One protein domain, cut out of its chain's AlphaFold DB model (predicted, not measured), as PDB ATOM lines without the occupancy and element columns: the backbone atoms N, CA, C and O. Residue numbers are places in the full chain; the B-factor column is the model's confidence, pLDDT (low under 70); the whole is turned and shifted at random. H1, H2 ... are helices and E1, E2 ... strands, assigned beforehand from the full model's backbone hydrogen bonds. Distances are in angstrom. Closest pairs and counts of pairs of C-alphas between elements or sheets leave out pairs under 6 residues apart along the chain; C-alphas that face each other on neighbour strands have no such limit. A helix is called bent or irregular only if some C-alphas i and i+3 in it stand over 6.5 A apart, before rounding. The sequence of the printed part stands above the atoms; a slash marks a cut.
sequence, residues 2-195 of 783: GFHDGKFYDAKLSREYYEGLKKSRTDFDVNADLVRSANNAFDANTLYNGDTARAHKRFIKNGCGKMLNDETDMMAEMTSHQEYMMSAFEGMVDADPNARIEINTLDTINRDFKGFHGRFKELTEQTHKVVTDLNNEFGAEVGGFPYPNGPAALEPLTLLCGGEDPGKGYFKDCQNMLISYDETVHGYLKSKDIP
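Overview. This is residues 2 to 195 of the 783 residues of an uncharacterized protein of Butyrivibrio sp. XB500-5 (UniProt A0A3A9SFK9). Two long helical hairpins, H1 with H2 and H3 with H4, point away from each other and make one thin rod. Where they meet, the tiny two-stranded sheet E1 and E2 forms the joint, and H5 packs along it, bridging from the H3 and H4 end to H2. You read 194 printed residues with five named helices and two named strands, in the order E1 H1 H2 E2 H3 H4 H5; the sheet, order E1 - E2, is antiparallel and the class is mostly helix. The whole is extended, with a radius of gyration of the C-alphas of 32.3 A and spans of 121 by 25 by 20 A.

Along the chain. Find C-alpha 8 at (-39.412, -41.258, 26.313), where E1, residues 8 to 10, begins; its partner E2 is residues 100 to 102, and each strand is 6.9 A long. From E1 go on to H1, residues 11 to 44, 48.1 A, and then to H2, residues 51 to 92, 60.3 A, which begins at C-alpha 51 at (-48.346, -85.638, 66.085). After E2 comes H3, residues 103 to 142, 52.7 A, with a kink of 59 degrees near residue 136; it is irregular, C-alphas 137 and 140 being 7.9 A apart. H4, residues 150 to 161, is 16.7 A long and only just irregular, with C-alphas 153 and 156 at 6.7 A. H5, residues 170 to 191, runs 31.6 A to C-alpha 191 at (-36.475, -64.412, 26.301).

Arrangement. Start at the sheet, where N 9 and O 101 are 2.9 A apart and N 101 and O 9 are 3.0 A apart, within hydrogen-bond range. H5 and E1 are near each other; the closest C-alphas of H5 and E2, those of Leu 178 and Ile 101, are 7.7 A apart. H5 is the hub. It touches residues 81 to 92 of H2, closest at the C-alphas of Val 185 and Met 85, 6.1 A, opposite ways at a shallow tilt of 23 degrees. H3, H4 and H5 form a bundle, helices that touch at shallow tilts: the closest C-alphas are those of Ile 103 and Gln 175, 5.9 A, for H3 and H5, and Leu 160 and Tyr 170, 4.8 A, for H4 and H5. H3 and H4 are a hairpin at 5 degrees, closest at the C-alphas of Asn 110 and Cys 161, 5.4 A. H1 and H2 are a hairpin at 17 degrees, closest at the C-alphas of Asp 43 and Lys 57, 5.0 A; H1 and H3 are apart. Each O i to N i+4 pair is within hydrogen-bond range in H1 and H5, against 37 of 38 in H2, 34 of 36 in H3 and 6 of 8 in H4.

Size, cuts and confidence. Look to Gly 50 and Glu 141 for the two C-alphas farthest apart, 121.1 A. The printed part has no cut and no long link. Its mean pLDDT is 71.5, and 80 residues are under 70, among them residues 46 to 68.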
ATOM      1  N   GLY A   2     -47.028 -41.211  13.923       40.56
ATOM      2  CA  GLY A   2     -45.915 -42.114  13.651       40.56
ATOM      3  C   GLY A   2     -45.935 -43.302  14.612       40.56
ATOM      4  O   GLY A   2     -46.535 -43.252  15.678       40.56
ATOM      5  N   PHE A   3     -45.271 -44.397  14.242       37.28
ATOM      6  CA  PHE A   3     -45.237 -45.648  15.018       37.28
ATOM      7  C   PHE A   3     -44.511 -45.527  16.384       37.28
ATOM      8  O   PHE A   3     -44.413 -46.504  17.126       37.28
ATOM      9  N   HIS A   4     -43.956 -44.353  16.709       56.81
ATOM     10  CA  HIS A   4     -43.094 -44.107  17.872       56.81
ATOM     11  C   HIS A   4     -43.458 -42.827  18.650       56.81
ATOM     12  O   HIS A   4     -42.673 -42.385  19.491       56.81
ATOM     13  N   ASP A   5     -44.630 -42.243  18.376       56.38
ATOM     14  CA  ASP A   5     -45.100 -41.021  19.031       56.38
ATOM     15  C   ASP A   5     -45.205 -41.243  20.557       56.38
ATOM     16  O   ASP A   5     -45.814 -42.210  21.017       56.38
ATOM     17  N   GLY A   6     -44.599 -40.350  21.348       59.75
ATOM     18  CA  GLY A   6     -44.663 -40.379  22.820       59.75
ATOM     19  C   GLY A   6     -43.636 -41.266  23.533       59.75
ATOM     20  O   GLY A   6     -43.697 -41.376  24.755       59.75
ATOM     21  N   LYS A   7     -42.683 -41.887  22.823       67.94
ATOM     22  CA  LYS A   7     -41.593 -42.632  23.480       67.94
ATOM     23  C   LYS A   7     -40.633 -41.685  24.205       67.94
ATOM     24  O   LYS A   7     -40.100 -40.756  23.592       67.94
ATOM     25  N   PHE A   8     -40.362 -41.983  25.474       75.00
ATOM     26  CA  PHE A   8     -39.412 -41.258  26.313       75.00
ATOM     27  C   PHE A   8     -38.656 -42.197  27.260       75.00
ATOM     28  O   PHE A   8     -39.111 -43.306  27.540       75.00
ATOM     29  N   TYR A   9     -37.512 -41.741  27.763       60.69
ATOM     30  CA  TYR A   9     -36.795 -42.366  28.870       60.69
ATOM     31  C   TYR A   9     -36.137 -41.292  29.743       60.69
ATOM     32  O   TYR A   9     -35.510 -40.364  29.226       60.69
ATOM     33  N   ASP A  10     -36.274 -41.437  31.062       77.38
ATOM     34  CA  ASP A  10     -35.617 -40.604  32.073       77.38
ATOM     35  C   ASP A  10     -34.770 -41.508  32.978       77.38
ATOM     36  O   ASP A  10     -35.301 -42.306  33.760       77.38
ATOM     37  N   ALA A  11     -33.446 -41.398  32.856       68.12
ATOM     38  CA  ALA A  11     -32.495 -42.216  33.597       68.12
ATOM     39  C   ALA A  11     -32.511 -41.923  35.101       68.12
ATOM     40  O   ALA A  11     -32.315 -42.837  35.905       68.12
ATOM     41  N   LYS A  12     -32.791 -40.677  35.501       67.81
ATOM     42  CA  LYS A  12     -32.856 -40.284  36.910       67.81
ATOM     43  C   LYS A  12     -34.097 -40.869  37.566       67.81
ATOM     44  O   LYS A  12     -33.964 -41.550  38.577       67.81
ATOM     45  N   LEU A  13     -35.271 -40.670  36.966       61.59
ATOM     46  CA  LEU A  13     -36.524 -41.228  37.486       61.59
ATOM     47  C   LEU A  13     -36.485 -42.758  37.502       61.59
ATOM     48  O   LEU A  13     -36.880 -43.375  38.492       61.59
ATOM     49  N   SER A  14     -35.941 -43.377  36.448       65.38
ATOM     50  CA  SER A  14     -35.764 -44.832  36.390       65.38
ATOM     51  C   SER A  14     -34.847 -45.331  37.509       65.38
ATOM     52  O   SER A  14     -35.158 -46.329  38.160       65.38
ATOM     53  N   ARG A  15     -33.752 -44.610  37.792       74.50
ATOM     54  CA  ARG A  15     -32.834 -44.934  38.891       74.50
ATOM     55  C   ARG A  15     -33.473 -44.735  40.262       74.50
ATOM     56  O   ARG A  15     -33.324 -45.599  41.114       74.50
ATOM     57  N   GLU A  16     -34.176 -43.630  40.489       69.44
ATOM     58  CA  GLU A  16     -34.855 -43.342  41.761       69.44
ATOM     59  C   GLU A  16     -35.912 -44.402  42.077       69.44
ATOM     60  O   GLU A  16     -35.939 -44.950  43.183       69.44
ATOM     61  N   TYR A  17     -36.725 -44.759  41.080       59.28
ATOM     62  CA  TYR A  17     -37.675 -45.860  41.185       59.28
ATOM     63  C   TYR A  17     -36.971 -47.180  41.519       59.28
ATOM     64  O   TYR A  17     -37.371 -47.904  42.436       59.28
ATOM     65  N   TYR A  18     -35.880 -47.476  40.815       68.31
ATOM     66  CA  TYR A  18     -35.120 -48.701  41.001       68.31
ATOM     67  C   TYR A  18     -34.457 -48.803  42.387       68.31
ATOM     68  O   TYR A  18     -34.541 -49.842  43.046       68.31
ATOM     69  N   GLU A  19     -33.857 -47.722  42.880       73.62
ATOM     70  CA  GLU A  19     -33.289 -47.663  44.229       73.62
ATOM     71  C   GLU A  19     -34.380 -47.784  45.308       73.62
ATOM     72  O   GLU A  19     -34.182 -48.454  46.327       73.62
ATOM     73  N   GLY A  20     -35.577 -47.241  45.059       65.69
ATOM     74  CA  GLY A  20     -36.756 -47.468  45.897       65.69
ATOM     75  C   GLY A  20     -37.166 -48.944  45.973       65.69
ATOM     76  O   GLY A  20     -37.435 -49.460  47.065       65.69
ATOM     77  N   LEU A  21     -37.154 -49.657  44.841       61.41
ATOM     78  CA  LEU A  21     -37.421 -51.099  44.790       61.41
ATOM     79  C   LEU A  21     -36.343 -51.914  45.515       61.41
ATOM     80  O   LEU A  21     -36.683 -52.796  46.304       61.41
ATOM     81  N   LYS A  22     -35.055 -51.602  45.311       71.56
ATOM     82  CA  LYS A  22     -33.949 -52.241  46.049       71.56
ATOM     83  C   LYS A  22     -34.100 -52.071  47.554       71.56
ATOM     84  O   LYS A  22     -33.910 -53.031  48.305       71.56
ATOM     85  N   LYS A  23     -34.432 -50.857  47.997       72.19
ATOM     86  CA  LYS A  23     -34.648 -50.560  49.413       72.19
ATOM     87  C   LYS A  23     -35.830 -51.355  49.961       72.19
ATOM     88  O   LYS A  23     -35.675 -52.041  50.963       72.19
ATOM     89  N   SER A  24     -36.961 -51.349  49.256       61.53
ATOM     90  CA  SER A  24     -38.160 -52.102  49.653       61.53
ATOM     91  C   SER A  24     -37.893 -53.605  49.744       61.53
ATOM     92  O   SER A  24     -38.312 -54.252  50.701       61.53
ATOM     93  N   ARG A  25     -37.134 -54.162  48.790       75.25
ATOM     94  CA  ARG A  25     -36.663 -55.549  48.848       75.25
ATOM     95  C   ARG A  25     -35.771 -55.785  50.063       75.25
ATOM     96  O   ARG A  25     -35.960 -56.776  50.751       75.25
ATOM     97  N   THR A  26     -34.818 -54.896  50.331       74.62
ATOM     98  CA  THR A  26     -33.914 -55.018  51.485       74.62
ATOM     99  C   THR A  26     -34.705 -55.043  52.795       74.62
ATOM    100  O   THR A  26     -34.480 -55.913  53.634       74.62
ATOM    101  N   ASP A  27     -35.678 -54.145  52.944       66.00
ATOM    102  CA  ASP A  27     -36.557 -54.092  54.116       66.00
ATOM    103  C   ASP A  27     -37.421 -55.360  54.228       66.00
ATOM    104  O   ASP A  27     -37.619 -55.896  55.326       66.00
ATOM    105  N   PHE A  28     -37.910 -55.889  53.101       64.19
ATOM    106  CA  PHE A  28     -38.622 -57.163  53.075       64.19
ATOM    107  C   PHE A  28     -37.715 -58.329  53.480       64.19
ATOM    108  O   PHE A  28     -38.108 -59.118  54.335       64.19
ATOM    109  N   ASP A  29     -36.508 -58.426  52.922       71.94
ATOM    110  CA  ASP A  29     -35.547 -59.497  53.197       71.94
ATOM    111  C   ASP A  29     -35.170 -59.526  54.692       71.94
ATOM    112  O   ASP A  29     -35.165 -60.596  55.305       71.94
ATOM    113  N   VAL A  30     -34.974 -58.358  55.321       72.06
ATOM    114  CA  VAL A  30     -34.730 -58.238  56.774       72.06
ATOM    115  C   VAL A  30     -35.901 -58.794  57.589       72.06
ATOM    116  O   VAL A  30     -35.704 -59.569  58.529       72.06
ATOM    117  N   ASN A  31     -37.135 -58.434  57.234       62.34
ATOM    118  CA  ASN A  31     -38.323 -58.941  57.922       62.34
ATOM    119  C   ASN A  31     -38.534 -60.440  57.666       62.34
ATOM    120  O   ASN A  31     -38.874 -61.192  58.586       62.34
ATOM    121  N   ALA A  32     -38.279 -60.894  56.441       66.62
ATOM    122  CA  ALA A  32     -38.325 -62.296  56.066       66.62
ATOM    123  C   ALA A  32     -37.330 -63.115  56.900       66.62
ATOM    124  O   ALA A  32     -37.683 -64.186  57.392       66.62
ATOM    125  N   ASP A  33     -36.130 -62.602  57.160       76.06
ATOM    126  CA  ASP A  33     -35.134 -63.262  58.008       76.06
ATOM    127  C   ASP A  33     -35.569 -63.395  59.474       76.06
ATOM    128  O   ASP A  33     -35.324 -64.434  60.105       76.06
ATOM    129  N   LEU A  34     -36.284 -62.403  60.016       64.69
ATOM    130  CA  LEU A  34     -36.894 -62.507  61.346       64.69
ATOM    131  C   LEU A  34     -37.945 -63.621  61.383       64.69
ATOM    132  O   LEU A  34     -37.956 -64.442  62.307       64.69
ATOM    133  N   VAL A  35     -38.789 -63.704  60.352       62.78
ATOM    134  CA  VAL A  35     -39.808 -64.754  60.228       62.78
ATOM    135  C   VAL A  35     -39.164 -66.128  60.028       62.78
ATOM    136  O   VAL A  35     -39.560 -67.087  60.691       62.78
ATOM    137  N   ARG A  36     -38.125 -66.247  59.192       79.12
ATOM    138  CA  ARG A  36     -37.331 -67.480  59.030       79.12
ATOM    139  C   ARG A  36     -36.751 -67.926  60.368       79.12
ATOM    140  O   ARG A  36     -36.852 -69.103  60.716       79.12
ATOM    141  N   SER A  37     -36.207 -66.995  61.148       74.56
ATOM    142  CA  SER A  37     -35.649 -67.264  62.478       74.56
ATOM    143  C   SER A  37     -36.716 -67.746  63.463       74.56
ATOM    144  O   SER A  37     -36.506 -68.747  64.151       74.56
ATOM    145  N   ALA A  38     -37.886 -67.104  63.490       63.31
ATOM    146  CA  ALA A  38     -39.014 -67.516  64.323       63.31
ATOM    147  C   ALA A  38     -39.567 -68.891  63.913       63.31
ATOM    148  O   ALA A  38     -39.798 -69.743  64.772       63.31
ATOM    149  N   ASN A  39     -39.704 -69.148  62.608       71.19
ATOM    150  CA  ASN A  39     -40.125 -70.441  62.070       71.19
ATOM    151  C   ASN A  39     -39.135 -71.547  62.452       71.19
ATOM    152  O   ASN A  39     -39.550 -72.624  62.884       71.19
ATOM    153  N   ASN A  40     -37.832 -71.272  62.358       76.94
ATOM    154  CA  ASN A  40     -36.782 -72.198  62.775       76.94
ATOM    155  C   ASN A  40     -36.814 -72.453  64.290       76.94
ATOM    156  O   ASN A  40     -36.687 -73.601  64.715       76.94
ATOM    157  N   ALA A  41     -37.037 -71.421  65.111       71.81
ATOM    158  CA  ALA A  41     -37.167 -71.563  66.562       71.81
ATOM    159  C   ALA A  41     -38.425 -72.357  66.960       71.81
ATOM    160  O   ALA A  41     -38.370 -73.213  67.847       71.81
ATOM    161  N   PHE A  42     -39.551 -72.120  66.281       59.84
ATOM    162  CA  PHE A  42     -40.794 -72.862  66.482       59.84
ATOM    163  C   PHE A  42     -40.639 -74.339  66.098       59.84
ATOM    164  O   PHE A  42     -41.028 -75.224  66.864       59.84
ATOM    165  N   ASP A  43     -40.008 -74.620  64.954       71.75
ATOM    166  CA  ASP A  43     -39.671 -75.976  64.514       71.75
ATOM    167  C   ASP A  43     -38.765 -76.691  65.534       71.75
ATOM    168  O   ASP A  43     -39.043 -77.822  65.952       71.75
ATOM    169  N   ALA A  44     -37.746 -75.990  66.040       75.12
ATOM    170  CA  ALA A  44     -36.792 -76.505  67.020       75.12
ATOM    171  C   ALA A  44     -37.353 -76.667  68.450       75.12
ATOM    172  O   ALA A  44     -36.701 -77.294  69.285       75.12
ATOM    173  N   ASN A  45     -38.548 -76.147  68.761       71.62
ATOM    174  CA  ASN A  45     -39.100 -76.164  70.121       71.62
ATOM    175  C   ASN A  45     -39.377 -77.597  70.618       71.62
ATOM    176  O   ASN A  45     -40.377 -78.216  70.254       71.62
ATOM    177  N   THR A  46     -38.525 -78.125  71.493       69.31
ATOM    178  CA  THR A  46     -38.622 -79.504  72.001       69.31
ATOM    179  C   THR A  46     -39.761 -79.722  73.004       69.31
ATOM    180  O   THR A  46     -40.172 -80.867  73.216       69.31
ATOM    181  N   LEU A  47     -40.305 -78.646  73.585       57.03
ATOM    182  CA  LEU A  47     -41.413 -78.682  74.546       57.03
ATOM    183  C   LEU A  47     -42.781 -78.804  73.858       57.03
ATOM    184  O   LEU A  47     -43.737 -79.263  74.475       57.03
ATOM    185  N   TYR A  48     -42.874 -78.430  72.577       52.94
ATOM    186  CA  TYR A  48     -44.072 -78.593  71.754       52.94
ATOM    187  C   TYR A  48     -43.933 -79.842  70.869       52.94
ATOM    188  O   TYR A  48     -43.329 -79.805  69.790       52.94
ATOM    189  N   ASN A  49     -44.443 -80.973  71.363       62.78
ATOM    190  CA  ASN A  49     -44.267 -82.309  70.785       62.78
ATOM    191  C   ASN A  49     -45.610 -83.067  70.625       62.78
ATOM    192  O   ASN A  49     -46.666 -82.569  71.004       62.78
ATOM    193  N   GLY A  50     -45.580 -84.234  69.971       57.47
ATOM    194  CA  GLY A  50     -46.777 -84.980  69.544       57.47
ATOM    195  C   GLY A  50     -47.092 -84.819  68.050       57.47
ATOM    196  O   GLY A  50     -46.469 -84.012  67.358       57.47
ATOM    197  N   ASP A  51     -48.026 -85.615  67.524       56.69
ATOM    198  CA  ASP A  51     -48.346 -85.638  66.085       56.69
ATOM    199  C   ASP A  51     -48.883 -84.301  65.570       56.69
ATOM    200  O   ASP A  51     -48.438 -83.812  64.532       56.69
ATOM    201  N   THR A  52     -49.758 -83.656  66.343       51.09
ATOM    202  CA  THR A  52     -50.278 -82.316  66.037       51.09
ATOM    203  C   THR A  52     -49.158 -81.276  66.002       51.09
ATOM    204  O   THR A  52     -49.068 -80.487  65.063       51.09
ATOM    205  N   ALA A  53     -48.237 -81.314  66.970       48.75
ATOM    206  CA  ALA A  53     -47.107 -80.391  67.002       48.75
ATOM    207  C   ALA A  53     -46.163 -80.593  65.803       48.75
ATOM    208  O   ALA A  53     -45.717 -79.617  65.202       48.75
ATOM    209  N   ARG A  54     -45.892 -81.844  65.399       61.56
ATOM    210  CA  ARG A  54     -45.096 -82.146  64.194       61.56
ATOM    211  C   ARG A  54     -45.752 -81.622  62.917       61.56
ATOM    212  O   ARG A  54     -45.053 -81.092  62.055       61.56
ATOM    213  N   ALA A  55     -47.070 -81.746  62.793       52.81
ATOM    214  CA  ALA A  55     -47.802 -81.240  61.637       52.81
ATOM    215  C   ALA A  55     -47.790 -79.709  61.568       52.81
ATOM    216  O   ALA A  55     -47.485 -79.159  60.511       52.81
ATOM    217  N   HIS A  56     -48.008 -79.025  62.696       53.03
ATOM    218  CA  HIS A  56     -47.900 -77.566  62.772       53.03
ATOM    219  C   HIS A  56     -46.496 -77.077  62.411       53.03
ATOM    220  O   HIS A  56     -46.345 -76.170  61.599       53.03
ATOM    221  N   LYS A  57     -45.447 -77.717  62.932       60.72
ATOM    222  CA  LYS A  57     -44.062 -77.372  62.582       60.72
ATOM    223  C   LYS A  57     -43.768 -77.564  61.094       60.72
ATOM    224  O   LYS A  57     -43.202 -76.679  60.457       60.72
ATOM    225  N   ARG A  58     -44.224 -78.677  60.505       65.12
ATOM    226  CA  ARG A  58     -44.077 -78.949  59.066       65.12
ATOM    227  C   ARG A  58     -44.816 -77.923  58.209       65.12
ATOM    228  O   ARG A  58     -44.287 -77.515  57.181       65.12
ATOM    229  N   PHE A  59     -46.011 -77.519  58.628       54.41
ATOM    230  CA  PHE A  59     -46.812 -76.493  57.970       54.41
ATOM    231  C   PHE A  59     -46.114 -75.128  57.993       54.41
ATOM    232  O   PHE A  59     -45.923 -74.516  56.945       54.41
ATOM    233  N   ILE A  60     -45.662 -74.695  59.171       54.06
ATOM    234  CA  ILE A  60     -44.980 -73.409  59.345       54.06
ATOM    235  C   ILE A  60     -43.667 -73.378  58.553       54.06
ATOM    236  O   ILE A  60     -43.413 -72.436  57.808       54.06
ATOM    237  N   LYS A  61     -42.855 -74.437  58.630       64.88
ATOM    238  CA  LYS A  61     -41.552 -74.478  57.955       64.88
ATOM    239  C   LYS A  61     -41.650 -74.681  56.444       64.88
ATOM    240  O   LYS A  61     -41.051 -73.928  55.685       64.88
ATOM    241  N   ASN A  62     -42.392 -75.693  55.995       63.31
ATOM    242  CA  ASN A  62     -42.402 -76.103  54.585       63.31
ATOM    243  C   ASN A  62     -43.550 -75.487  53.775       63.31
ATOM    244  O   ASN A  62     -43.513 -75.543  52.548       63.31
ATOM    245  N   GLY A  63     -44.569 -74.945  54.445       59.59
ATOM    246  CA  GLY A  63     -45.623 -74.142  53.829       59.59
ATOM    247  C   GLY A  63     -45.228 -72.671  53.842       59.59
ATOM    248  O   GLY A  63     -44.758 -72.152  52.833       59.59
ATOM    249  N   CYS A  64     -45.361 -72.021  55.001       52.84
ATOM    250  CA  CYS A  64     -45.127 -70.580  55.139       52.84
ATOM    251  C   CYS A  64     -43.669 -70.191  54.852       52.84
ATOM    252  O   CYS A  64     -43.424 -69.265  54.088       52.84
ATOM    253  N   GLY A  65     -42.698 -70.929  55.400       60.97
ATOM    254  CA  GLY A  65     -41.276 -70.652  55.167       60.97
ATOM    255  C   GLY A  65     -40.837 -70.825  53.709       60.97
ATOM    256  O   GLY A  65     -39.994 -70.074  53.235       60.97
ATOM    257  N   LYS A  66     -41.428 -71.772  52.972       65.88
ATOM    258  CA  LYS A  66     -41.126 -71.968  51.546       65.88
ATOM    259  C   LYS A  66     -41.717 -70.854  50.683       65.88
ATOM    260  O   LYS A  66     -41.031 -70.363  49.800       65.88
ATOM    261  N   MET A  67     -42.954 -70.450  50.968       61.50
ATOM    262  CA  MET A  67     -43.624 -69.342  50.281       61.50
ATOM    263  C   MET A  67     -42.833 -68.040  50.432       61.50
ATOM    264  O   MET A  67     -42.571 -67.367  49.445       61.50
ATOM    265  N   LEU A  68     -42.364 -67.764  51.651       64.31
ATOM    266  CA  LEU A  68     -41.514 -66.616  51.945       64.31
ATOM    267  C   LEU A  68     -40.203 -66.630  51.138       64.31
ATOM    268  O   LEU A  68     -39.743 -65.584  50.705       64.31
ATOM    269  N   ASN A  69     -39.601 -67.804  50.918       74.06
ATOM    270  CA  ASN A  69     -38.389 -67.922  50.099       74.06
ATOM    271  C   ASN A  69     -38.673 -67.723  48.604       74.06
ATOM    272  O   ASN A  69     -37.924 -67.015  47.938       74.06
ATOM    273  N   ASP A  70     -39.764 -68.303  48.095       66.25
ATOM    274  CA  ASP A  70     -40.174 -68.120  46.701       66.25
ATOM    275  C   ASP A  70     -40.448 -66.621  46.404       66.25
ATOM    276  O   ASP A  70     -40.086 -66.121  45.341       66.25
ATOM    277  N   GLU A  71     -41.037 -65.884  47.356       60.84
ATOM    278  CA  GLU A  71     -41.270 -64.433  47.249       60.84
ATOM    279  C   GLU A  71     -39.962 -63.630  47.207       60.84
ATOM    280  O   GLU A  71     -39.810 -62.752  46.354       60.84
ATOM    281  N   THR A  72     -38.991 -63.947  48.073       71.62
ATOM    282  CA  THR A  72     -37.679 -63.275  48.046       71.62
ATOM    283  C   THR A  72     -36.899 -63.560  46.762       71.62
ATOM    284  O   THR A  72     -36.266 -62.652  46.222       71.62
ATOM    285  N   ASP A  73     -36.985 -64.783  46.229       76.44
ATOM    286  CA  ASP A  73     -36.319 -65.158  44.974       76.44
ATOM    287  C   ASP A  73     -36.928 -64.411  43.777       76.44
ATOM    288  O   ASP A  73     -36.202 -63.885  42.931       76.44
ATOM    289  N   MET A  74     -38.257 -64.276  43.741       67.00
ATOM    290  CA  MET A  74     -38.958 -63.512  42.706       67.00
ATOM    291  C   MET A  74     -38.577 -62.025  42.740       67.00
ATOM    292  O   MET A  74     -38.287 -61.433  41.699       67.00
ATOM    293  N   MET A  75     -38.530 -61.410  43.927       66.19
ATOM    294  CA  MET A  75     -38.092 -60.014  44.063       66.19
ATOM    295  C   MET A  75     -36.635 -59.826  43.628       66.19
ATOM    296  O   MET A  75     -36.295 -58.798  43.031       66.19
ATOM    297  N   ALA A  76     -35.776 -60.817  43.876       76.06
ATOM    298  CA  ALA A  76     -34.402 -60.805  43.394       76.06
ATOM    299  C   ALA A  76     -34.314 -60.850  41.862       76.06
ATOM    300  O   ALA A  76     -33.560 -60.075  41.269       76.06
ATOM    301  N   GLU A  77     -35.113 -61.699  41.217       72.06
ATOM    302  CA  GLU A  77     -35.170 -61.793  39.758       72.06
ATOM    303  C   GLU A  77     -35.701 -60.494  39.129       72.06
ATOM    304  O   GLU A  77     -35.063 -59.951  38.223       72.06
ATOM    305  N   MET A  78     -36.777 -59.916  39.677       68.00
ATOM    306  CA  MET A  78     -37.312 -58.619  39.234       68.00
ATOM    307  C   MET A  78     -36.272 -57.500  39.333       68.00
ATOM    308  O   MET A  78     -36.109 -56.724  38.393       68.00
ATOM    309  N   THR A  79     -35.533 -57.449  40.445       73.56
ATOM    310  CA  THR A  79     -34.444 -56.484  40.649       73.56
ATOM    311  C   THR A  79     -33.384 -56.633  39.549       73.56
ATOM    312  O   THR A  79     -33.013 -55.649  38.918       73.56
ATOM    313  N   SER A  80     -32.977 -57.868  39.223       79.50
ATOM    314  CA  SER A  80     -31.975 -58.128  38.176       79.50
ATOM    315  C   SER A  80     -32.420 -57.702  36.768       79.50
ATOM    316  O   SER A  80     -31.607 -57.286  35.946       79.50
ATOM    317  N   HIS A  81     -33.718 -57.802  36.462       78.31
ATOM    318  CA  HIS A  81     -34.251 -57.384  35.165       78.31
ATOM    319  C   HIS A  81     -34.263 -55.861  35.027       78.31
ATOM    320  O   HIS A  81     -33.959 -55.342  33.956       78.31
ATOM    321  N   GLN A  82     -34.558 -55.150  36.116       75.88
ATOM    322  CA  GLN A  82     -34.489 -53.689  36.158       75.88
ATOM    323  C   GLN A  82     -33.045 -53.187  35.997       75.88
ATOM    324  O   GLN A  82     -32.809 -52.259  35.225       75.88
ATOM    325  N   GLU A  83     -32.064 -53.864  36.608       82.06
ATOM    326  CA  GLU A  83     -30.635 -53.562  36.391       82.06
ATOM    327  C   GLU A  83     -30.224 -53.720  34.937       82.06
ATOM    328  O   GLU A  83     -29.493 -52.883  34.408       82.06
ATOM    329  N   TYR A  84     -30.700 -54.780  34.283       85.12
ATOM    330  CA  TYR A  84     -30.426 -54.996  32.871       85.12
ATOM    331  C   TYR A  84     -30.977 -53.853  32.014       85.12
ATOM    332  O   TYR A  84     -30.262 -53.359  31.149       85.12
ATOM    333  N   MET A  85     -32.215 -53.408  32.260       80.25
ATOM    334  CA  MET A  85     -32.823 -52.311  31.498       80.25
ATOM    335  C   MET A  85     -32.051 -51.003  31.672       80.25
ATOM    336  O   MET A  85     -31.719 -50.358  30.683       80.25
ATOM    337  N   MET A  86     -31.682 -50.649  32.903       80.81
ATOM    338  CA  MET A  86     -30.849 -49.470  33.152       80.81
ATOM    339  C   MET A  86     -29.478 -49.569  32.481       80.81
ATOM    340  O   MET A  86     -29.066 -48.650  31.780       80.81
ATOM    341  N   SER A  87     -28.799 -50.707  32.632       88.06
ATOM    342  CA  SER A  87     -27.477 -50.925  32.031       88.06
ATOM    343  C   SER A  87     -27.538 -50.918  30.501       88.06
ATOM    344  O   SER A  87     -26.606 -50.469  29.837       88.06
ATOM    345  N   ALA A  88     -28.635 -51.417  29.924       83.19
ATOM    346  CA  ALA A  88     -28.872 -51.378  28.488       83.19
ATOM    347  C   ALA A  88     -29.081 -49.940  28.004       83.19
ATOM    348  O   ALA A  88     -28.521 -49.577  26.976       83.19
ATOM    349  N   PHE A  89     -29.815 -49.105  28.743       83.94
ATOM    350  CA  PHE A  89     -29.958 -47.691  28.395       83.94
ATOM    351  C   PHE A  89     -28.611 -46.962  28.464       83.94
ATOM    352  O   PHE A  89     -28.212 -46.328  27.489       83.94
ATOM    353  N   GLU A  90     -27.877 -47.136  29.567       87.00
ATOM    354  CA  GLU A  90     -26.550 -46.543  29.774       87.00
ATOM    355  C   GLU A  90     -25.553 -46.957  28.676       87.00
ATOM    356  O   GLU A  90     -24.731 -46.156  28.234       87.00
ATOM    357  N   GLY A  91     -25.637 -48.203  28.200       87.75
ATOM    358  CA  GLY A  91     -24.760 -48.727  27.154       87.75
ATOM    359  C   GLY A  91     -25.185 -48.410  25.716       87.75
ATOM    360  O   GLY A  91     -24.341 -48.462  24.821       87.75
ATOM    361  N   MET A  92     -26.467 -48.132  25.467       87.31
ATOM    362  CA  MET A  92     -27.015 -47.992  24.108       87.31
ATOM    363  C   MET A  92     -27.432 -46.569  23.743       87.31
ATOM    364  O   MET A  92     -27.487 -46.259  22.553       87.31
ATOM    365  N   VAL A  93     -27.765 -45.739  24.731       81.81
ATOM    366  CA  VAL A  93     -28.338 -44.407  24.516       81.81
ATOM    367  C   VAL A  93     -27.461 -43.344  25.157       81.81
ATOM    368  O   VAL A  93     -26.843 -42.566  24.437       81.81
ATOM    369  N   ASP A  94     -27.385 -43.316  26.488       75.38
ATOM    370  CA  ASP A  94     -26.610 -42.316  27.222       75.38
ATOM    371  C   ASP A  94     -26.307 -42.804  28.645       75.38
ATOM    372  O   ASP A  94     -27.203 -43.253  29.361       75.38
ATOM    373  N   ALA A  95     -25.040 -42.711  29.047       84.81
ATOM    374  CA  ALA A  95     -24.562 -43.120  30.364       84.81
ATOM    375  C   ALA A  95     -24.764 -42.043  31.445       84.81
ATOM    376  O   ALA A  95     -24.505 -42.312  32.621       84.81
ATOM    377  N   ASP A  96     -25.181 -40.825  31.078       75.00
ATOM    378  CA  ASP A  96     -25.419 -39.765  32.052       75.00
ATOM    379  C   ASP A  96     -26.551 -40.168  33.016       75.00
ATOM    380  O   ASP A  96     -27.647 -40.559  32.596       75.00
ATOM    381  N   PRO A  97     -26.334 -40.064  34.339       70.62
ATOM    382  CA  PRO A  97     -27.349 -40.420  35.312       70.62
ATOM    383  C   PRO A  97     -28.629 -39.576  35.240       70.62
ATOM    384  O   PRO A  97     -29.657 -40.021  35.747       70.62
ATOM    385  N   ASN A  98     -28.582 -38.405  34.619       70.06
ATOM    386  CA  ASN A  98     -29.702 -37.501  34.397       70.06
ATOM    387  C   ASN A  98     -30.135 -37.464  32.926       70.06
ATOM    388  O   ASN A  98     -30.883 -36.563  32.539       70.06
ATOM    389  N   ALA A  99     -29.680 -38.419  32.107       63.19
ATOM    390  CA  ALA A  99     -30.059 -38.509  30.708       63.19
ATOM    391  C   ALA A  99     -31.583 -38.554  30.549       63.19
ATOM    392  O   ALA A  99     -32.289 -39.347  31.184       63.19
ATOM    393  N   ARG A 100     -32.081 -37.689  29.666       76.75
ATOM    394  CA  ARG A 100     -33.493 -37.564  29.314       76.75
ATOM    395  C   ARG A 100     -33.614 -37.487  27.813       76.75
ATOM    396  O   ARG A 100     -32.996 -36.635  27.178       76.75
ATOM    397  N   ILE A 101     -34.428 -38.365  27.252       64.81
ATOM    398  CA  ILE A 101     -34.652 -38.410  25.815       64.81
ATOM    399  C   ILE A 101     -36.126 -38.655  25.526       64.81
ATOM    400  O   ILE A 101     -36.751 -39.531  26.115       64.81
ATOM    401  N   GLU A 102     -36.680 -37.875  24.605       80.25
ATOM    402  CA  GLU A 102     -38.058 -38.004  24.143       80.25
ATOM    403  C   GLU A 102     -38.099 -37.807  22.627       80.25
ATOM    404  O   GLU A 102     -37.576 -36.821  22.099       80.25
ATOM    405  N   ILE A 103     -38.746 -38.739  21.921       73.75
ATOM    406  CA  ILE A 103     -38.804 -38.728  20.454       73.75
ATOM    407  C   ILE A 103     -39.515 -37.481  19.930       73.75
ATOM    408  O   ILE A 103     -38.998 -36.850  19.012       73.75
ATOM    409  N   ASN A 104     -40.633 -37.080  20.541       77.00
ATOM    410  CA  ASN A 104     -41.430 -35.935  20.089       77.00
ATOM    411  C   ASN A 104     -40.675 -34.604  20.236       77.00
ATOM    412  O   ASN A 104     -40.741 -33.734  19.359       77.00
ATOM    413  N   THR A 105     -39.942 -34.454  21.341       72.94
ATOM    414  CA  THR A 105     -39.088 -33.291  21.588       72.94
ATOM    415  C   THR A 105     -37.948 -33.253  20.570       72.94
ATOM    416  O   THR A 105     -37.744 -32.229  19.918       72.94
ATOM    417  N   LEU A 106     -37.274 -34.386  20.332       69.62
ATOM    418  CA  LEU A 106     -36.245 -34.486  19.294       69.62
ATOM    419  C   LEU A 106     -36.795 -34.228  17.885       69.62
ATOM    420  O   LEU A 106     -36.125 -33.571  17.096       69.62
ATOM    421  N   ASP A 107     -38.008 -34.681  17.567       76.88
ATOM    422  CA  ASP A 107     -38.660 -34.430  16.276       76.88
ATOM    423  C   ASP A 107     -38.962 -32.948  16.066       76.88
ATOM    424  O   ASP A 107     -38.732 -32.405  14.982       76.88
ATOM    425  N   THR A 108     -39.449 -32.278  17.111       75.75
ATOM    426  CA  THR A 108     -39.732 -30.840  17.076       75.75
ATOM    427  C   THR A 108     -38.450 -30.048  16.849       75.75
ATOM    428  O   THR A 108     -38.378 -29.259  15.906       75.75
ATOM    429  N   ILE A 109     -37.409 -30.334  17.635       67.88
ATOM    430  CA  ILE A 109     -36.096 -29.699  17.491       67.88
ATOM    431  C   ILE A 109     -35.527 -29.975  16.092       67.88
ATOM    432  O   ILE A 109     -35.100 -29.054  15.396       67.88
ATOM    433  N   ASN A 110     -35.566 -31.226  15.629       75.69
ATOM    434  CA  ASN A 110     -35.056 -31.603  14.314       75.69
ATOM    435  C   ASN A 110     -35.776 -30.844  13.188       75.69
ATOM    436  O   ASN A 110     -35.129 -30.326  12.277       75.69
ATOM    437  N   ARG A 111     -37.105 -30.711  13.267       80.62
ATOM    438  CA  ARG A 111     -37.899 -29.931  12.307       80.62
ATOM    439  C   ARG A 111     -37.483 -28.459  12.284       80.62
ATOM    440  O   ARG A 111     -37.333 -27.894  11.200       80.62
ATOM    441  N   ASP A 112     -37.254 -27.856  13.444       71.75
ATOM    442  CA  ASP A 112     -36.859 -26.449  13.535       71.75
ATOM    443  C   ASP A 112     -35.458 -26.224  12.952       71.75
ATOM    444  O   ASP A 112     -35.256 -25.309  12.148       71.75
ATOM    445  N   PHE A 113     -34.511 -27.119  13.251       70.69
ATOM    446  CA  PHE A 113     -33.167 -27.088  12.669       70.69
ATOM    447  C   PHE A 113     -33.141 -27.381  11.171       70.69
ATOM    448  O   PHE A 113     -32.320 -26.803  10.458       70.69
ATOM    449  N   LYS A 114     -34.071 -28.184  10.649       81.38
ATOM    450  CA  LYS A 114     -34.292 -28.298   9.200       81.38
ATOM    451  C   LYS A 114     -34.828 -27.009   8.597       81.38
ATOM    452  O   LYS A 114     -34.375 -26.603   7.528       81.38
ATOM    453  N   GLY A 115     -35.726 -26.322   9.301       73.75
ATOM    454  CA  GLY A 115     -36.183 -24.987   8.924       73.75
ATOM    455  C   GLY A 115     -35.041 -23.965   8.880       73.75
ATOM    456  O   GLY A 115     -34.942 -23.197   7.923       73.75
ATOM    457  N   PHE A 116     -34.144 -23.973   9.875       69.31
ATOM    458  CA  PHE A 116     -32.940 -23.130   9.878       69.31
ATOM    459  C   PHE A 116     -31.997 -23.478   8.727       69.31
ATOM    460  O   PHE A 116     -31.565 -22.577   8.010       69.31
ATOM    461  N   HIS A 117     -31.726 -24.768   8.514       81.25
ATOM    462  CA  HIS A 117     -30.920 -25.253   7.397       81.25
ATOM    463  C   HIS A 117     -31.478 -24.773   6.047       81.25
ATOM    464  O   HIS A 117     -30.737 -24.211   5.243       81.25
ATOM    465  N   GLY A 118     -32.789 -24.918   5.822       77.06
ATOM    466  CA  GLY A 118     -33.463 -24.454   4.605       77.06
ATOM    467  C   GLY A 118     -33.312 -22.947   4.380       77.06
ATOM    468  O   GLY A 118     -32.838 -22.527   3.326       77.06
ATOM    469  N   ARG A 119     -33.605 -22.125   5.396       76.81
ATOM    470  CA  ARG A 119     -33.450 -20.659   5.301       76.81
ATOM    471  C   ARG A 119     -32.005 -20.231   5.051       76.81
ATOM    472  O   ARG A 119     -31.755 -19.300   4.290       76.81
ATOM    473  N   PHE A 120     -31.045 -20.890   5.695       68.50
ATOM    474  CA  PHE A 120     -29.630 -20.572   5.513       68.50
ATOM    475  C   PHE A 120     -29.144 -20.941   4.104       68.50
ATOM    476  O   PHE A 120     -28.350 -20.210   3.504       68.50
ATOM    477  N   LYS A 121     -29.663 -22.040   3.546       80.38
ATOM    478  CA  LYS A 121     -29.422 -22.441   2.159       80.38
ATOM    479  C   LYS A 121     -29.981 -21.404   1.183       80.38
ATOM    480  O   LYS A 121     -29.235 -20.934   0.330       80.38
ATOM    481  N   GLU A 122     -31.223 -20.964   1.368       79.00
ATOM    482  CA  GLU A 122     -31.829 -19.905   0.545       79.00
ATOM    483  C   GLU A 122     -31.026 -18.597   0.599       79.00
ATOM    484  O   GLU A 122     -30.746 -17.990  -0.434       79.00
ATOM    485  N   LEU A 123     -30.599 -18.172   1.795       73.25
ATOM    486  CA  LEU A 123     -29.782 -16.968   1.965       73.25
ATOM    487  C   LEU A 123     -28.433 -17.091   1.243       73.25
ATOM    488  O   LEU A 123     -27.967 -16.141   0.607       73.25
ATOM    489  N   THR A 124     -27.811 -18.265   1.328       73.06
ATOM    490  CA  THR A 124     -26.565 -18.574   0.623       73.06
ATOM    491  C   THR A 124     -26.753 -18.459  -0.891       73.06
ATOM    492  O   THR A 124     -25.964 -17.785  -1.553       73.06
ATOM    493  N   GLU A 125     -27.813 -19.060  -1.434       79.81
ATOM    494  CA  GLU A 125     -28.137 -19.030  -2.865       79.81
ATOM    495  C   GLU A 125     -28.425 -17.603  -3.357       79.81
ATOM    496  O   GLU A 125     -27.906 -17.179  -4.393       79.81
ATOM    497  N   GLN A 126     -29.184 -16.818  -2.586       76.94
ATOM    498  CA  GLN A 126     -29.443 -15.407  -2.889       76.94
ATOM    499  C   GLN A 126     -28.156 -14.579  -2.874       76.94
ATOM    500  O   GLN A 126     -27.922 -13.780  -3.780       76.94
ATOM    501  N   THR A 127     -27.288 -14.799  -1.886       69.75
ATOM    502  CA  THR A 127     -26.006 -14.090  -1.788       69.75
ATOM    503  C   THR A 127     -25.093 -14.449  -2.959       69.75
ATOM    504  O   THR A 127     -24.475 -13.567  -3.551       69.75
ATOM    505  N   HIS A 128     -25.041 -15.724  -3.359       78.19
ATOM    506  CA  HIS A 128     -24.303 -16.164  -4.549       78.19
ATOM    507  C   HIS A 128     -24.833 -15.516  -5.825       78.19
ATOM    508  O   HIS A 128     -24.041 -15.127  -6.685       78.19
ATOM    509  N   LYS A 129     -26.152 -15.345  -5.942       78.88
ATOM    510  CA  LYS A 129     -26.760 -14.633  -7.067       78.88
ATOM    511  C   LYS A 129     -26.334 -13.164  -7.101       78.88
ATOM    512  O   LYS A 129     -25.857 -12.714  -8.134       78.88
ATOM    513  N   VAL A 130     -26.393 -12.460  -5.968       78.25
ATOM    514  CA  VAL A 130     -25.930 -11.062  -5.868       78.25
ATOM    515  C   VAL A 130     -24.447 -10.937  -6.227       78.25
ATOM    516  O   VAL A 130     -24.079 -10.068  -7.010       78.25
ATOM    517  N   VAL A 131     -23.589 -11.823  -5.709       69.50
ATOM    518  CA  VAL A 131     -22.153 -11.840  -6.052       69.50
ATOM    519  C   VAL A 131     -21.940 -12.113  -7.545       69.50
ATOM    520  O   VAL A 131     -21.047 -11.526  -8.151       69.50
ATOM    521  N   THR A 132     -22.770 -12.960  -8.159       84.81
ATOM    522  CA  THR A 132     -22.737 -13.222  -9.607       84.81
ATOM    523  C   THR A 132     -23.125 -11.983 -10.410       84.81
ATOM    524  O   THR A 132     -22.412 -11.626 -11.345       84.81
ATOM    525  N   ASP A 133     -24.200 -11.296 -10.025       81.75
ATOM    526  CA  ASP A 133     -24.657 -10.074 -10.691       81.75
ATOM    527  C   ASP A 133     -23.601  -8.958 -10.580       81.75
ATOM    528  O   ASP A 133     -23.231  -8.354 -11.587       81.75
ATOM    529  N   LEU A 134     -23.008  -8.773  -9.392       67.12
ATOM    530  CA  LEU A 134     -21.904  -7.831  -9.169       67.12
ATOM    531  C   LEU A 134     -20.657  -8.176  -9.995       67.12
ATOM    532  O   LEU A 134     -20.005  -7.285 -10.541       67.12
ATOM    533  N   ASN A 135     -20.316  -9.462 -10.108       78.81
ATOM    534  CA  ASN A 135     -19.208  -9.919 -10.945       78.81
ATOM    535  C   ASN A 135     -19.464  -9.686 -12.438       78.81
ATOM    536  O   ASN A 135     -18.531  -9.336 -13.159       78.81
ATOM    537  N   ASN A 136     -20.707  -9.838 -12.898       85.62
ATOM    538  CA  ASN A 136     -21.083  -9.574 -14.286       85.62
ATOM    539  C   ASN A 136     -21.037  -8.078 -14.625       85.62
ATOM    540  O   ASN A 136     -20.615  -7.723 -15.724       85.62
ATOM    541  N   GLU A 137     -21.468  -7.214 -13.702       80.62
ATOM    542  CA  GLU A 137     -21.548  -5.768 -13.936       80.62
ATOM    543  C   GLU A 137     -20.199  -5.061 -13.731       80.62
ATOM    544  O   GLU A 137     -19.808  -4.242 -14.556       80.62
ATOM    545  N   PHE A 138     -19.453  -5.415 -12.678       74.62
ATOM    546  CA  PHE A 138     -18.249  -4.679 -12.261       74.62
ATOM    547  C   PHE A 138     -16.987  -5.543 -12.147       74.62
ATOM    548  O   PHE A 138     -15.892  -5.017 -11.942       74.62
ATOM    549  N   GLY A 139     -17.091  -6.869 -12.271       68.75
ATOM    550  CA  GLY A 139     -15.989  -7.790 -11.962       68.75
ATOM    551  C   GLY A 139     -14.725  -7.561 -12.797       68.75
ATOM    552  O   GLY A 139     -13.620  -7.698 -12.273       68.75
ATOM    553  N   ALA A 140     -14.869  -7.143 -14.061       78.62
ATOM    554  CA  ALA A 140     -13.741  -6.814 -14.937       78.62
ATOM    555  C   ALA A 140     -12.957  -5.566 -14.482       78.62
ATOM    556  O   ALA A 140     -11.765  -5.460 -14.768       78.62
ATOM    557  N   GLU A 141     -13.607  -4.641 -13.769       74.81
ATOM    558  CA  GLU A 141     -13.007  -3.387 -13.296       74.81
ATOM    559  C   GLU A 141     -12.322  -3.547 -11.933       74.81
ATOM    560  O   GLU A 141     -11.296  -2.917 -11.682       74.81
ATOM    561  N   VAL A 142     -12.862  -4.407 -11.059       65.50
ATOM    562  CA  VAL A 142     -12.405  -4.537  -9.660       65.50
ATOM    563  C   VAL A 142     -11.679  -5.848  -9.340       65.50
ATOM    564  O   VAL A 142     -11.274  -6.058  -8.201       65.50
ATOM    565  N   GLY A 143     -11.488  -6.733 -10.324       73.75
ATOM    566  CA  GLY A 143     -10.789  -8.014 -10.138       73.75
ATOM    567  C   GLY A 143     -11.653  -9.143  -9.559       73.75
ATOM    568  O   GLY A 143     -11.119 -10.196  -9.214       73.75
ATOM    569  N   GLY A 144     -12.971  -8.942  -9.501       69.38
ATOM    570  CA  GLY A 144     -13.963  -9.918  -9.055       69.38
ATOM    571  C   GLY A 144     -14.261  -9.903  -7.548       69.38
ATOM    572  O   GLY A 144     -13.406  -9.636  -6.709       69.38
ATOM    573  N   PHE A 145     -15.506 -10.219  -7.206       67.69
ATOM    574  CA  PHE A 145     -16.020 -10.372  -5.851       67.69
ATOM    575  C   PHE A 145     -15.955 -11.845  -5.417       67.69
ATOM    576  O   PHE A 145     -16.358 -12.726  -6.184       67.69
ATOM    577  N   PRO A 146     -15.478 -12.139  -4.192       70.06
ATOM    578  CA  PRO A 146     -15.380 -13.504  -3.691       70.06
ATOM    579  C   PRO A 146     -16.757 -14.083  -3.340       70.06
ATOM    580  O   PRO A 146     -17.605 -13.400  -2.763       70.06
ATOM    581  N   TYR A 147     -16.958 -15.371  -3.626       68.62
ATOM    582  CA  TYR A 147     -18.156 -16.097  -3.205       68.62
ATOM    583  C   TYR A 147     -18.030 -16.551  -1.743       68.62
ATOM    584  O   TYR A 147     -17.005 -17.132  -1.376       68.62
ATOM    585  N   PRO A 148     -19.060 -16.347  -0.903       65.31
ATOM    586  CA  PRO A 148     -19.064 -16.895   0.448       65.31
ATOM    587  C   PRO A 148     -19.130 -18.428   0.413       65.31
ATOM    588  O   PRO A 148     -19.829 -19.013  -0.419       65.31
ATOM    589  N   ASN A 149     -18.427 -19.095   1.333       69.31
ATOM    590  CA  ASN A 149     -18.416 -20.557   1.435       69.31
ATOM    591  C   ASN A 149     -19.680 -21.076   2.141       69.31
ATOM    592  O   ASN A 149     -19.661 -21.474   3.303       69.31
ATOM    593  N   GLY A 150     -20.789 -21.037   1.408       60.69
ATOM    594  CA  GLY A 150     -22.089 -21.542   1.834       60.69
ATOM    595  C   GLY A 150     -22.100 -22.996   2.315       60.69
ATOM    596  O   GLY A 150     -22.629 -23.255   3.393       60.69
ATOM    597  N   PRO A 151     -21.489 -23.943   1.574       70.94
ATOM    598  CA  PRO A 151     -21.430 -25.343   1.989       70.94
ATOM    599  C   PRO A 151     -20.797 -25.549   3.369       70.94
ATOM    600  O   PRO A 151     -21.372 -26.255   4.194       70.94
ATOM    601  N   ALA A 152     -19.677 -24.878   3.664       65.06
ATOM    602  CA  ALA A 152     -19.027 -24.986   4.975       65.06
ATOM    603  C   ALA A 152     -19.890 -24.432   6.122       65.06
ATOM    604  O   ALA A 152     -19.778 -24.880   7.258       65.06
ATOM    605  N   ALA A 153     -20.765 -23.466   5.837       58.47
ATOM    606  CA  ALA A 153     -21.687 -22.915   6.825       58.47
ATOM    607  C   ALA A 153     -22.959 -23.773   7.011       58.47
ATOM    608  O   ALA A 153     -23.574 -23.729   8.075       58.47
ATOM    609  N   LEU A 154     -23.333 -24.582   6.013       66.31
ATOM    610  CA  LEU A 154     -24.456 -25.530   6.081       66.31
ATOM    611  C   LEU A 154     -24.077 -26.888   6.681       66.31
ATOM    612  O   LEU A 154     -24.948 -27.598   7.187       66.31
ATOM    613  N   GLU A 155     -22.801 -27.260   6.638       73.12
ATOM    614  CA  GLU A 155     -22.303 -28.552   7.115       73.12
ATOM    615  C   GLU A 155     -22.631 -28.829   8.597       73.12
ATOM    616  O   GLU A 155     -23.184 -29.896   8.869       73.12
ATOM    617  N   PRO A 156     -22.441 -27.896   9.556       66.69
ATOM    618  CA  PRO A 156     -22.818 -28.134  10.952       66.69
ATOM    619  C   PRO A 156     -24.318 -28.385  11.136       66.69
ATOM    620  O   PRO A 156     -24.717 -29.255  11.905       66.69
ATOM    621  N   LEU A 157     -25.161 -27.660  10.391       59.22
ATOM    622  CA  LEU A 157     -26.612 -27.865  10.408       59.22
ATOM    623  C   LEU A 157     -26.978 -29.215   9.782       59.22
ATOM    624  O   LEU A 157     -27.828 -29.922  10.309       59.22
ATOM    625  N   THR A 158     -26.291 -29.610   8.708       73.56
ATOM    626  CA  THR A 158     -26.474 -30.918   8.066       73.56
ATOM    627  C   THR A 158     -26.089 -32.064   9.001       73.56
ATOM    628  O   THR A 158     -26.800 -33.061   9.061       73.56
ATOM    629  N   LEU A 159     -25.004 -31.930   9.765       70.06
ATOM    630  CA  LEU A 159     -24.612 -32.921  10.768       70.06
ATOM    631  C   LEU A 159     -25.642 -33.024  11.898       70.06
ATOM    632  O   LEU A 159     -25.932 -34.119  12.371       70.06
ATOM    633  N   LEU A 160     -26.232 -31.899  12.300       61.09
ATOM    634  CA  LEU A 160     -27.194 -31.856  13.396       61.09
ATOM    635  C   LEU A 160     -28.568 -32.425  13.001       61.09
ATOM    636  O   LEU A 160     -29.120 -33.264  13.711       61.09
ATOM    637  N   CYS A 161     -29.116 -31.987  11.862       70.88
ATOM    638  CA  CYS A 161     -30.491 -32.291  11.450       70.88
ATOM    639  C   CYS A 161     -30.607 -33.159  10.188       70.88
ATOM    640  O   CYS A 161     -31.709 -33.497   9.774       70.88
ATOM    641  N   GLY A 162     -29.500 -33.518   9.539       84.31
ATOM    642  CA  GLY A 162     -29.496 -34.304   8.298       84.31
ATOM    643  C   GLY A 162     -29.718 -33.480   7.030       84.31
ATOM    644  O   GLY A 162     -29.792 -34.041   5.935       84.31
ATOM    645  N   GLY A 163     -29.830 -32.154   7.153       85.81
ATOM    646  CA  GLY A 163     -30.153 -31.267   6.040       85.81
ATOM    647  C   GLY A 163     -31.521 -31.612   5.448       85.81
ATOM    648  O   GLY A 163     -32.530 -31.627   6.154       85.81
ATOM    649  N   GLU A 164     -31.565 -31.911   4.149       84.06
ATOM    650  CA  GLU A 164     -32.804 -32.307   3.458       84.06
ATOM    651  C   GLU A 164     -33.156 -33.796   3.632       84.06
ATOM    652  O   GLU A 164     -34.273 -34.199   3.310       84.06
ATOM    653  N   ASP A 165     -32.248 -34.620   4.167       87.31
ATOM    654  CA  ASP A 165     -32.481 -36.055   4.343       87.31
ATOM    655  C   ASP A 165     -33.269 -36.323   5.648       87.31
ATOM    656  O   ASP A 165     -32.799 -36.004   6.746       87.31
ATOM    657  N   PRO A 166     -34.491 -36.891   5.586       77.62
ATOM    658  CA  PRO A 166     -35.286 -37.236   6.768       77.62
ATOM    659  C   PRO A 166     -34.678 -38.349   7.628       77.62
ATOM    660  O   PRO A 166     -35.035 -38.454   8.800       77.62
ATOM    661  N   GLY A 167     -33.777 -39.163   7.074       82.81
ATOM    662  CA  GLY A 167     -33.200 -40.327   7.744       82.81
ATOM    663  C   GLY A 167     -31.830 -40.101   8.380       82.81
ATOM    664  O   GLY A 167     -31.234 -41.074   8.832       82.81
ATOM    665  N   LYS A 168     -31.309 -38.869   8.394       86.62
ATOM    666  CA  LYS A 168     -29.949 -38.560   8.860       86.62
ATOM    667  C   LYS A 168     -29.921 -37.425   9.878       86.62
ATOM    668  O   LYS A 168     -30.908 -36.715  10.057       86.62
ATOM    669  N   GLY A 169     -28.749 -37.240  10.478       80.38
ATOM    670  CA  GLY A 169     -28.449 -36.172  11.421       80.38
ATOM    671  C   GLY A 169     -28.454 -36.664  12.859       80.38
ATOM    672  O   GLY A 169     -29.154 -37.618  13.194       80.38
ATOM    673  N   TYR A 170     -27.712 -35.963  13.707       78.31
ATOM    674  CA  TYR A 170     -27.551 -36.286  15.120       78.31
ATOM    675  C   TYR A 170     -28.884 -36.520  15.844       78.31
ATOM    676  O   TYR A 170     -29.040 -37.518  16.541       78.31
ATOM    677  N   PHE A 171     -29.894 -35.667  15.629       76.19
ATOM    678  CA  PHE A 171     -31.204 -35.865  16.265       76.19
ATOM    679  C   PHE A 171     -31.872 -37.176  15.850       76.19
ATOM    680  O   PHE A 171     -32.517 -37.831  16.670       76.19
ATOM    681  N   LYS A 172     -31.703 -37.578  14.586       85.94
ATOM    682  CA  LYS A 172     -32.236 -38.843  14.088       85.94
ATOM    683  C   LYS A 172     -31.463 -40.034  14.651       85.94
ATOM    684  O   LYS A 172     -32.076 -41.047  14.982       85.94
ATOM    685  N   ASP A 173     -30.152 -39.897  14.816       84.75
ATOM    686  CA  ASP A 173     -29.312 -40.913  15.447       84.75
ATOM    687  C   ASP A 173     -29.734 -41.146  16.906       84.75
ATOM    688  O   ASP A 173     -29.960 -42.293  17.293       84.75
ATOM    689  N   CYS A 174     -29.981 -40.079  17.677       79.88
ATOM    690  CA  CYS A 174     -30.498 -40.180  19.047       79.88
ATOM    691  C   CYS A 174     -31.855 -40.903  19.115       79.88
ATOM    692  O   CYS A 174     -32.068 -41.764  19.969       79.88
ATOM    693  N   GLN A 175     -32.779 -40.607  18.195       83.25
ATOM    694  CA  GLN A 175     -34.061 -41.321  18.121       83.25
ATOM    695  C   GLN A 175     -33.869 -42.814  17.845       83.25
ATOM    696  O   GLN A 175     -34.515 -43.653  18.472       83.25
ATOM    697  N   ASN A 176     -32.980 -43.156  16.910       88.94
ATOM    698  CA  ASN A 176     -32.705 -44.542  16.547       88.94
ATOM    699  C   ASN A 176     -32.041 -45.313  17.701       88.94
ATOM    700  O   ASN A 176     -32.332 -46.499  17.872       88.94
ATOM    701  N   MET A 177     -31.201 -44.657  18.509       87.06
ATOM    702  CA  MET A 177     -30.637 -45.240  19.734       87.06
ATOM    703  C   MET A 177     -31.741 -45.628  20.719       87.06
ATOM    704  O   MET A 177     -31.772 -46.769  21.179       87.06
ATOM    705  N   LEU A 178     -32.703 -44.732  20.974       83.75
ATOM    706  CA  LEU A 178     -33.825 -45.028  21.869       83.75
ATOM    707  C   LEU A 178     -34.724 -46.154  21.333       83.75
ATOM    708  O   LEU A 178     -35.155 -47.017  22.095       83.75
ATOM    709  N   ILE A 179     -34.986 -46.177  20.023       86.19
ATOM    710  CA  ILE A 179     -35.759 -47.254  19.383       86.19
ATOM    711  C   ILE A 179     -35.032 -48.601  19.527       86.19
ATOM    712  O   ILE A 179     -35.650 -49.593  19.903       86.19
ATOM    713  N   SER A 180     -33.718 -48.628  19.294       89.44
ATOM    714  CA  SER A 180     -32.904 -49.846  19.406       89.44
ATOM    715  C   SER A 180     -32.833 -50.366  20.844       89.44
ATOM    716  O   SER A 180     -32.854 -51.578  21.078       89.44
ATOM    717  N   TYR A 181     -32.752 -49.452  21.813       88.38
ATOM    718  CA  TYR A 181     -32.829 -49.767  23.236       88.38
ATOM    719  C   TYR A 181     -34.153 -50.461  23.581       88.38
ATOM    720  O   TYR A 181     -34.144 -51.546  24.165       88.38
ATOM    721  N   ASP A 182     -35.278 -49.880  23.161       80.38
ATOM    722  CA  ASP A 182     -36.617 -50.419  23.415       80.38
ATOM    723  C   ASP A 182     -36.786 -51.833  22.830       80.38
ATOM    724  O   ASP A 182     -37.201 -52.765  23.524       80.38
ATOM    725  N   GLU A 183     -36.354 -52.042  21.584       85.50
ATOM    726  CA  GLU A 183     -36.364 -53.362  20.940       85.50
ATOM    727  C   GLU A 183     -35.500 -54.389  21.691       85.50
ATOM    728  O   GLU A 183     -35.892 -55.552  21.847       85.50
ATOM    729  N   THR A 184     -34.339 -53.965  22.198       86.88
ATOM    730  CA  THR A 184     -33.404 -54.827  22.939       86.88
ATOM    731  C   THR A 184     -33.962 -55.238  24.295       86.88
ATOM    732  O   THR A 184     -33.896 -56.415  24.663       86.88
ATOM    733  N   VAL A 185     -34.543 -54.294  25.035       81.62
ATOM    734  CA  VAL A 185     -35.197 -54.573  26.318       81.62
ATOM    735  C   VAL A 185     -36.400 -55.487  26.120       81.62
ATOM    736  O   VAL A 185     -36.528 -56.493  26.822       81.62
ATOM    737  N   HIS A 186     -37.237 -55.205  25.122       77.19
ATOM    738  CA  HIS A 186     -38.390 -56.040  24.808       77.19
ATOM    739  C   HIS A 186     -37.973 -57.478  24.451       77.19
ATOM    740  O   HIS A 186     -38.546 -58.448  24.957       77.19
ATOM    741  N   GLY A 187     -36.928 -57.636  23.632       77.88
ATOM    742  CA  GLY A 187     -36.362 -58.940  23.287       77.88
ATOM    743  C   GLY A 187     -35.806 -59.694  24.499       77.88
ATOM    744  O   GLY A 187     -36.067 -60.890  24.653       77.88
ATOM    745  N   TYR A 188     -35.089 -58.999  25.387       81.44
ATOM    746  CA  TYR A 188     -34.566 -59.576  26.625       81.44
ATOM    747  C   TYR A 188     -35.691 -60.104  27.517       81.44
ATOM    748  O   TYR A 188     -35.674 -61.285  27.870       81.44
ATOM    749  N   LEU A 189     -36.689 -59.269  27.819       72.12
ATOM    750  CA  LEU A 189     -37.800 -59.632  28.701       72.12
ATOM    751  C   LEU A 189     -38.617 -60.799  28.144       72.12
ATOM    752  O   LEU A 189     -39.010 -61.673  28.903       72.12
ATOM    753  N   LYS A 190     -38.802 -60.872  26.821       71.69
ATOM    754  CA  LYS A 190     -39.485 -61.993  26.160       71.69
ATOM    755  C   LYS A 190     -38.694 -63.308  26.211       71.69
ATOM    756  O   LYS A 190     -39.286 -64.382  26.160       71.69
ATOM    757  N   SER A 191     -37.360 -63.235  26.248       73.69
ATOM    758  CA  SER A 191     -36.475 -64.412  26.301       73.69
ATOM    759  C   SER A 191     -36.366 -65.023  27.695       73.69
ATOM    760  O   SER A 191     -36.072 -66.212  27.840       73.69
ATOM    761  N   LYS A 192     -36.592 -64.208  28.727       67.25
ATOM    762  CA  LYS A 192     -36.841 -64.692  30.072       67.25
ATOM    763  C   LYS A 192     -38.271 -65.200  30.026       67.25
ATOM    764  O   LYS A 192     -39.204 -64.421  29.919       67.25
ATOM    765  N   ASP A 193     -38.444 -66.513  29.983       52.53
ATOM    766  CA  ASP A 193     -39.743 -67.162  30.143       52.53
ATOM    767  C   ASP A 193     -40.180 -66.898  31.589       52.53
ATOM    768  O   ASP A 193     -40.060 -67.799  32.409       52.53
ATOM    769  N   ILE A 194     -40.504 -65.633  31.924       51.09
ATOM    770  CA  ILE A 194     -40.786 -65.149  33.277       51.09
ATOM    771  C   ILE A 194     -41.978 -65.983  33.718       51.09
ATOM    772  O   ILE A 194     -43.114 -65.691  33.316       51.09
ATOM    773  N   PRO A 195     -41.761 -67.061  34.488       43.50
ATOM    774  CA  PRO A 195     -42.848 -67.895  34.899       43.50
ATOM    775  C   PRO A 195     -43.461 -67.057  35.997       43.50
ATOM    776  O   PRO A 195     -42.964 -67.037  37.121       43.50
TER     777      PRO A 195